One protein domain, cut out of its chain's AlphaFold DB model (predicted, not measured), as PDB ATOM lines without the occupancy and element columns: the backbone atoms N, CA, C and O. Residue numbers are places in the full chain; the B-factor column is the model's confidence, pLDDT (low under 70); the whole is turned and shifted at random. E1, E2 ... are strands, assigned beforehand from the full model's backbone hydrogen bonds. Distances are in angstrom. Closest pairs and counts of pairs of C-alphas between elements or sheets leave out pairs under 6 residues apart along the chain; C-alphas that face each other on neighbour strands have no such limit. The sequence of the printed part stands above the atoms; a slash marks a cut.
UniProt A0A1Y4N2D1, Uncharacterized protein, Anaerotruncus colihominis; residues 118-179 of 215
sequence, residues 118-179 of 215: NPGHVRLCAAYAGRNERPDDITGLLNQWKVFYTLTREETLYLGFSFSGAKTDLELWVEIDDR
ATOM      1  N   ASN A 118      18.127  82.322 -54.259       76.25
ATOM      2  CA  ASN A 118      19.404  81.624 -54.371       76.25
ATOM      3  C   ASN A 118      20.095  81.980 -55.695       76.25
ATOM      4  O   ASN A 118      19.439  81.964 -56.741       76.25
ATOM      5  N   PRO A 119      21.417  82.210 -55.700       69.06
ATOM      6  CA  PRO A 119      22.176  82.438 -56.917       69.06
ATOM      7  C   PRO A 119      22.272  81.140 -57.726       69.06
ATOM      8  O   PRO A 119      23.188  80.337 -57.570       69.06
ATOM      9  N   GLY A 120      21.311  80.938 -58.622       65.75
ATOM     10  CA  GLY A 120      21.442  80.048 -59.769       65.75
ATOM     11  C   GLY A 120      21.778  80.874 -61.007       65.75
ATOM     12  O   GLY A 120      21.113  81.872 -61.282       65.75
ATOM     13  N   HIS A 121      22.789  80.487 -61.796       67.62
ATOM     14  CA  HIS A 121      23.012  81.149 -63.082       67.62
ATOM     15  C   HIS A 121      22.030  80.590 -64.111       67.62
ATOM     16  O   HIS A 121      22.316  79.611 -64.803       67.62
ATOM     17  N   VAL A 122      20.863  81.225 -64.205       75.19
ATOM     18  CA  VAL A 122      20.002  81.127 -65.382       75.19
ATOM     19  C   VAL A 122      20.430  82.212 -66.359       75.19
ATOM     20  O   VAL A 122      20.506  83.388 -66.010       75.19
ATOM     21  N   ARG A 123      20.718  81.829 -67.600       77.56
ATOM     22  CA  ARG A 123      21.004  82.780 -68.676       77.56
ATOM     23  C   ARG A 123      20.089  82.507 -69.853       77.56
ATOM     24  O   ARG A 123      20.154  81.424 -70.434       77.56
ATOM     25  N   LEU A 124      19.310  83.517 -70.232       84.31
ATOM     26  CA  LEU A 124      18.630  83.566 -71.520       84.31
ATOM     27  C   LEU A 124      19.696  83.630 -72.623       84.31
ATOM     28  O   LEU A 124      20.469  84.583 -72.692       84.31
ATOM     29  N   CYS A 125      19.789  82.579 -73.432       86.81
ATOM     30  CA  CYS A 125      20.854  82.403 -74.419       86.81
ATOM     31  C   CYS A 125      20.352  82.308 -75.858       86.81
ATOM     32  O   CYS A 125      21.160  82.439 -76.772       86.81
ATOM     33  N   ALA A 126      19.058  82.071 -76.065       88.50
ATOM     34  CA  ALA A 126      18.466  82.025 -77.393       88.50
ATOM     35  C   ALA A 126      17.045  82.584 -77.383       88.50
ATOM     36  O   ALA A 126      16.330  82.460 -76.387       88.50
ATOM     37  N   ALA A 127      16.637  83.168 -78.502       91.00
ATOM     38  CA  ALA A 127      15.259  83.560 -78.743       91.00
ATOM     39  C   ALA A 127      14.904  83.260 -80.201       91.00
ATOM     40  O   ALA A 127      15.656  83.614 -81.108       91.00
ATOM     41  N   TYR A 128      13.760  82.621 -80.425       89.00
ATOM     42  CA  TYR A 128      13.228  82.350 -81.758       89.00
ATOM     43  C   TYR A 128      11.778  82.799 -81.821       89.00
ATOM     44  O   TYR A 128      11.053  82.636 -80.844       89.00
ATOM     45  N   ALA A 129      11.327  83.323 -82.954       89.81
ATOM     46  CA  ALA A 129       9.930  83.703 -83.118       89.81
ATOM     47  C   ALA A 129       9.407  83.320 -84.499       89.81
ATOM     48  O   ALA A 129      10.135  83.374 -85.484       89.81
ATOM     49  N   GLY A 130       8.145  82.911 -84.580       85.50
ATOM     50  CA  GLY A 130       7.518  82.610 -85.862       85.50
ATOM     51  C   GLY A 130       6.171  81.910 -85.734       85.50
ATOM     52  O   GLY A 130       5.727  81.575 -84.637       85.50
ATOM     53  N   ARG A 131       5.524  81.693 -86.881       76.00
ATOM     54  CA  ARG A 131       4.186  81.080 -86.990       76.00
ATOM     55  C   ARG A 131       4.199  79.568 -87.257       76.00
ATOM     56  O   ARG A 131       3.174  78.923 -87.099       76.00
ATOM     57  N   ASN A 132       5.341  79.003 -87.668       63.81
ATOM     58  CA  ASN A 132       5.441  77.652 -88.246       63.81
ATOM     59  C   ASN A 132       6.510  76.782 -87.556       63.81
ATOM     60  O   ASN A 132       7.292  77.270 -86.743       63.81
ATOM     61  N   GLU A 133       6.626  75.514 -87.980       65.38
ATOM     62  CA  GLU A 133       7.675  74.549 -87.593       65.38
ATOM     63  C   GLU A 133       9.117  74.993 -87.919       65.38
ATOM     64  O   GLU A 133      10.029  74.188 -87.851       65.38
ATOM     65  N   ARG A 134       9.380  76.234 -88.323       74.25
ATOM     66  CA  ARG A 134      10.734  76.787 -88.465       74.25
ATOM     67  C   ARG A 134      10.701  78.248 -88.033       74.25
ATOM     68  O   ARG A 134      10.404  79.099 -88.868       74.25
ATOM     69  N   PRO A 135      10.918  78.538 -86.744       84.62
ATOM     70  CA  PRO A 135      10.933  79.909 -86.265       84.62
ATOM     71  C   PRO A 135      12.220  80.620 -86.697       84.62
ATOM     72  O   PRO A 135      13.275  79.995 -86.836       84.62
ATOM     73  N   ASP A 136      12.126  81.932 -86.878       87.12
ATOM     74  CA  ASP A 136      13.267  82.782 -87.189       87.12
ATOM     75  C   ASP A 136      14.149  82.945 -85.948       87.12
ATOM     76  O   ASP A 136      13.656  83.133 -84.832       87.12
ATOM     77  N   ASP A 137      15.467  82.874 -86.140       89.12
ATOM     78  CA  ASP A 137      16.436  83.108 -85.070       89.12
ATOM     79  C   ASP A 137      16.563  84.608 -84.802       89.12
ATOM     80  O   ASP A 137      17.141  85.363 -85.587       89.12
ATOM     81  N   ILE A 138      16.020  85.030 -83.663       89.94
ATOM     82  CA  ILE A 138      16.071  86.408 -83.179       89.94
ATOM     83  C   ILE A 138      17.022  86.550 -81.988       89.94
ATOM     84  O   ILE A 138      16.984  87.553 -81.277       89.94
ATOM     85  N   THR A 139      17.915  85.580 -81.763       89.19
ATOM     86  CA  THR A 139      18.880  85.588 -80.653       89.19
ATOM     87  C   THR A 139      19.772  86.834 -80.673       89.19
ATOM     88  O   THR A 139      20.188  87.321 -79.624       89.19
ATOM     89  N   GLY A 140      20.015  87.420 -81.850       85.38
ATOM     90  CA  GLY A 140      20.729  88.695 -81.982       85.38
ATOM     91  C   GLY A 140      20.025  89.900 -81.338       85.38
ATOM     92  O   GLY A 140      20.674  90.915 -81.105       85.38
ATOM     93  N   LEU A 141      18.726  89.800 -81.028       85.81
ATOM     94  CA  LEU A 141      17.954  90.835 -80.326       85.81
ATOM     95  C   LEU A 141      18.067  90.743 -78.798       85.81
ATOM     96  O   LEU A 141      17.525  91.599 -78.094       85.81
ATOM     97  N   LEU A 142      18.740  89.715 -78.268       85.44
ATOM     98  CA  LEU A 142      18.965  89.593 -76.833       85.44
ATOM     99  C   LEU A 142      19.820  90.760 -76.331       85.44
ATOM    100  O   LEU A 142      20.956  90.959 -76.759       85.44
ATOM    101  N   ASN A 143      19.295  91.496 -75.355       78.88
ATOM    102  CA  ASN A 143      20.030  92.525 -74.638       78.88
ATOM    103  C   ASN A 143      20.285  92.055 -73.205       78.88
ATOM    104  O   ASN A 143      19.480  92.298 -72.304       78.88
ATOM    105  N   GLN A 144      21.413  91.363 -73.021       74.12
ATOM    106  CA  GLN A 144      21.841  90.721 -71.774       74.12
ATOM    107  C   GLN A 144      20.859  89.648 -71.271       74.12
ATOM    108  O   GLN A 144      21.101  88.461 -71.453       74.12
ATOM    109  N   TRP A 145      19.768  90.061 -70.635       75.62
ATOM    110  CA  TRP A 145      18.812  89.216 -69.909       75.62
ATOM    111  C   TRP A 145      17.364  89.417 -70.371       75.62
ATOM    112  O   TRP A 145      16.461  88.771 -69.848       75.62
ATOM    113  N   LYS A 146      17.132  90.296 -71.352       81.56
ATOM    114  CA  LYS A 146      15.803  90.582 -71.901       81.56
ATOM    115  C   LYS A 146      15.790  90.541 -73.421       81.56
ATOM    116  O   LYS A 146      16.804  90.795 -74.072       81.56
ATOM    117  N   VAL A 147      14.610  90.280 -73.970       84.06
ATOM    118  CA  VAL A 147      14.298  90.392 -75.395       84.06
ATOM    119  C   VAL A 147      13.061  91.267 -75.548       84.06
ATOM    120  O   VAL A 147      12.086  91.089 -74.823       84.06
ATOM    121  N   PHE A 148      13.108  92.231 -76.464       80.88
ATOM    122  CA  PHE A 148      11.936  93.022 -76.832       80.88
ATOM    123  C   PHE A 148      11.358  92.447 -78.116       80.88
ATOM    124  O   PHE A 148      12.047  92.405 -79.134       80.88
ATOM    125  N   TYR A 149      10.110  91.993 -78.063       82.38
ATOM    126  CA  TYR A 149       9.450  91.406 -79.219       82.38
ATOM    127  C   TYR A 149       7.952  91.698 -79.207       82.38
ATOM    128  O   TYR A 149       7.300  91.606 -78.167       82.38
ATOM    129  N   THR A 150       7.402  92.027 -80.374       82.62
ATOM    130  CA  THR A 150       5.965  92.237 -80.558       82.62
ATOM    131  C   THR A 150       5.344  90.953 -81.085       82.62
ATOM    132  O   THR A 150       5.506  90.625 -82.254       82.62
ATOM    133  N   LEU A 151       4.610  90.242 -80.230       78.06
ATOM    134  CA  LEU A 151       3.870  89.041 -80.620       78.06
ATOM    135  C   LEU A 151       2.577  89.398 -81.364       78.06
ATOM    136  O   LEU A 151       1.695  90.077 -80.818       78.06
ATOM    137  N   THR A 152       2.427  88.905 -82.593       76.62
ATOM    138  CA  THR A 152       1.160  88.973 -83.333       76.62
ATOM    139  C   THR A 152       0.294  87.730 -83.093       76.62
ATOM    140  O   THR A 152       0.712  86.763 -82.456       76.62
ATOM    141  N   ARG A 153      -0.971  87.756 -83.542       71.88
ATOM    142  CA  ARG A 153      -1.840  86.568 -83.466       71.88
ATOM    143  C   ARG A 153      -1.202  85.429 -84.270       71.88
ATOM    144  O   ARG A 153      -0.816  85.667 -85.410       71.88
ATOM    145  N   GLU A 154      -1.169  84.233 -83.673       77.44
ATOM    146  CA  GLU A 154      -0.622  82.981 -84.240       77.44
ATOM    147  C   GLU A 154       0.914  82.868 -84.239       77.44
ATOM    148  O   GLU A 154       1.453  81.889 -84.748       77.44
ATOM    149  N   GLU A 155       1.636  83.825 -83.651       83.19
ATOM    150  CA  GLU A 155       3.084  83.704 -83.447       83.19
ATOM    151  C   GLU A 155       3.423  83.055 -82.110       83.19
ATOM    152  O   GLU A 155       2.785  83.308 -81.087       83.19
ATOM    153  N   THR A 156       4.479  82.246 -82.125       85.69
ATOM    154  CA  THR A 156       5.069  81.634 -80.934       85.69
ATOM    155  C   THR A 156       6.458  82.219 -80.706       85.69
ATOM    156  O   THR A 156       7.269  82.267 -81.632       85.69
ATOM    157  N   LEU A 157       6.732  82.652 -79.474       87.56
ATOM    158  CA  LEU A 157       8.061  83.054 -79.015       87.56
ATOM    159  C   LEU A 157       8.677  81.899 -78.226       87.56
ATOM    160  O   LEU A 157       8.152  81.490 -77.195       87.56
ATOM    161  N   TYR A 158       9.814  81.408 -78.698       87.44
ATOM    162  CA  TYR A 158      10.617  80.396 -78.030       87.44
ATOM    163  C   TYR A 158      11.787  81.072 -77.321       87.44
ATOM    164  O   TYR A 158      12.547  81.815 -77.942       87.44
ATOM    165  N   LEU A 159      11.963  80.780 -76.033       88.06
ATOM    166  CA  LEU A 159      13.061  81.296 -75.217       88.06
ATOM    167  C   LEU A 159      13.944  80.138 -74.749       88.06
ATOM    168  O   LEU A 159      13.467  79.178 -74.146       88.06
ATOM    169  N   GLY A 160      15.239  80.220 -75.047       87.69
ATOM    170  CA  GLY A 160      16.229  79.219 -74.667       87.69
ATOM    171  C   GLY A 160      17.036  79.664 -73.456       87.69
ATOM    172  O   GLY A 160      17.657  80.727 -73.484       87.69
ATOM    173  N   PHE A 161      17.077  78.824 -72.422       83.88
ATOM    174  CA  PHE A 161      17.785  79.098 -71.173       83.88
ATOM    175  C   PHE A 161      18.890  78.074 -70.913       83.88
ATOM    176  O   PHE A 161      18.708  76.871 -71.102       83.88
ATOM    177  N   SER A 162      20.026  78.562 -70.424       80.31
ATOM    178  CA  SER A 162      21.107  77.742 -69.873       80.31
ATOM    179  C   SER A 162      21.129  77.865 -68.350       80.31
ATOM    180  O   SER A 162      20.938  78.960 -67.822       80.31
ATOM    181  N   PHE A 163      21.343  76.743 -67.661       77.38
ATOM    182  CA  PHE A 163      21.295  76.629 -66.201       77.38
ATOM    183  C   PHE A 163      22.638  76.113 -65.677       77.38
ATOM    184  O   PHE A 163      23.174  75.144 -66.216       77.38
ATOM    185  N   SER A 164      23.167  76.712 -64.610       69.44
ATOM    186  CA  SER A 164      24.329  76.192 -63.875       69.44
ATOM    187  C   SER A 164      23.892  75.404 -62.628       69.44
ATOM    188  O   SER A 164      24.104  75.841 -61.500       69.44
ATOM    189  N   GLY A 165      23.222  74.266 -62.800       65.06
ATOM    190  CA  GLY A 165      22.770  73.447 -61.670       65.06
ATOM    191  C   GLY A 165      21.582  72.555 -62.010       65.06
ATOM    192  O   GLY A 165      21.122  72.528 -63.153       65.06
ATOM    193  N   ALA A 166      21.087  71.817 -61.011       60.91
ATOM    194  CA  ALA A 166      19.825  71.098 -61.136       60.91
ATOM    195  C   ALA A 166      18.692  72.109 -61.381       60.91
ATOM    196  O   ALA A 166      18.610  73.122 -60.691       60.91
ATOM    197  N   LYS A 167      17.847  71.851 -62.386       58.69
ATOM    198  CA  LYS A 167      16.658  72.668 -62.660       58.69
ATOM    199  C   LYS A 167      15.727  72.569 -61.455       58.69
ATOM    200  O   LYS A 167      15.175  71.495 -61.234       58.69
ATOM    201  N   THR A 168      15.582  73.643 -60.688       61.16
ATOM    202  CA  THR A 168      14.676  73.653 -59.534       61.16
ATOM    203  C   THR A 168      13.403  74.428 -59.801       61.16
ATOM    204  O   THR A 168      12.376  73.829 -59.575       61.16
ATOM    205  N   ASP A 169      13.438  75.634 -60.377       66.50
ATOM    206  CA  ASP A 169      12.262  76.359 -60.890       66.50
ATOM    207  C   ASP A 169      12.734  77.544 -61.761       66.50
ATOM    208  O   ASP A 169      13.869  78.009 -61.609       66.50
ATOM    209  N   LEU A 170      11.908  78.007 -62.709       73.50
ATOM    210  CA  LEU A 170      12.185  79.186 -63.545       73.50
ATOM    211  C   LEU A 170      11.038  80.182 -63.413       73.50
ATOM    212  O   LEU A 170       9.928  79.909 -63.866       73.50
ATOM    213  N   GLU A 171      11.331  81.357 -62.869       74.25
ATOM    214  CA  GLU A 171      10.389  82.469 -62.860       74.25
ATOM    215  C   GLU A 171      10.681  83.417 -64.029       74.25
ATOM    216  O   GLU A 171      11.824  83.820 -64.264       74.25
ATOM    217  N   LEU A 172       9.640  83.754 -64.791       76.81
ATOM    218  CA  LEU A 172       9.725  84.660 -65.930       76.81
ATOM    219  C   LEU A 172       8.876  85.890 -65.671       76.81
ATOM    220  O   LEU A 172       7.674  85.799 -65.435       76.81
ATOM    221  N   TRP A 173       9.511  87.048 -65.792       75.88
ATOM    222  CA  TRP A 173       8.859  88.333 -65.621       75.88
ATOM    223  C   TRP A 173       8.617  88.928 -67.004       75.88
ATOM    224  O   TRP A 173       9.552  89.111 -67.787       75.88
ATOM    225  N   VAL A 174       7.352  89.203 -67.315       81.12
ATOM    226  CA  VAL A 174       6.931  89.743 -68.610       81.12
ATOM    227  C   VAL A 174       6.407  91.153 -68.399       81.12
ATOM    228  O   VAL A 174       5.379  91.353 -67.758       81.12
ATOM    229  N   GLU A 175       7.114  92.132 -68.952       76.44
ATOM    230  CA  GLU A 175       6.663  93.521 -68.991       76.44
ATOM    231  C   GLU A 175       5.970  93.783 -70.332       76.44
ATOM    232  O   GLU A 175       6.563  93.605 -71.397       76.44
ATOM    233  N   ILE A 176       4.698  94.179 -70.280       75.69
ATOM    234  CA  ILE A 176       3.921  94.549 -71.465       75.69
ATOM    235  C   ILE A 176       4.026  96.067 -71.628       75.69
ATOM    236  O   ILE A 176       3.601  96.814 -70.752       75.69
ATOM    237  N   ASP A 177       4.604  96.509 -72.745       67.56
ATOM    238  CA  ASP A 177       4.806  97.925 -73.062       67.56
ATOM    239  C   ASP A 177       3.613  98.490 -73.864       67.56
ATOM    240  O   ASP A 177       3.226  97.940 -74.899       67.56
ATOM    241  N   ASP A 178       3.066  99.624 -73.416       63.69
ATOM    242  CA  ASP A 178       1.953 100.339 -74.054       63.69
ATOM    243  C   ASP A 178       2.367 101.152 -75.295       63.69
ATOM    244  O   ASP A 178       1.510 101.720 -75.980       63.69
ATOM    245  N   ARG A 179       3.666 101.211 -75.634       59.25
ATOM    246  CA  ARG A 179       4.170 101.910 -76.835       59.25
ATOM    247  C   ARG A 179       3.502 101.462 -78.137       59.25
ATOM    248  O   ARG A 179       3.476 102.233 -79.092       59.25
TER     249      ARG A 179
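Overview. This is residues 118 to 179 of the 215 residues of an uncharacterized protein of Anaerotruncus colihominis (UniProt A0A1Y4N2D1). With little regular structure, this is one long two-stranded hairpin, E1 and E2, with a wide loop, residues 131 to 155, folding back beside E1, and a tail, residues 164 to 179, turning back after E2. The printed part has 62 residues, no named helix and two strands, E1 then E2, in one antiparallel sheet; the class is all strand, with 17 residues in named elements. It is only just loose, close to compact, with a radius of gyration of the C-alphas of 13.0 A and spans of 36 by 30 by 20 A.

Along the chain. E1, residues 122 to 130, runs 24.0 A from C-alpha 122 at (20.002, 81.127, -65.382) and bends by 51 degrees at residue 125. E2, residues 156 to 163, runs 22.5 A to C-alpha 163 at (21.295, 76.629, -66.201).

Arrangement. E1 and E2 form an antiparallel hairpin, their directions 160 degrees apart. N 128 and O 158 are within hydrogen-bond range at 2.9 A. Residues 136 to 137 pair antiparallel with 128 to 129 of E1.

Size, cuts and confidence. The farthest C-alphas, of Ala 166 and Arg 179, are 38.0 A apart. The printed part has no cut; the E1 to E2 link is long, 25 residues. Confidence is under 70 at residues 119 to 121, 132 to 133, 164 to 169 and 177 to 179.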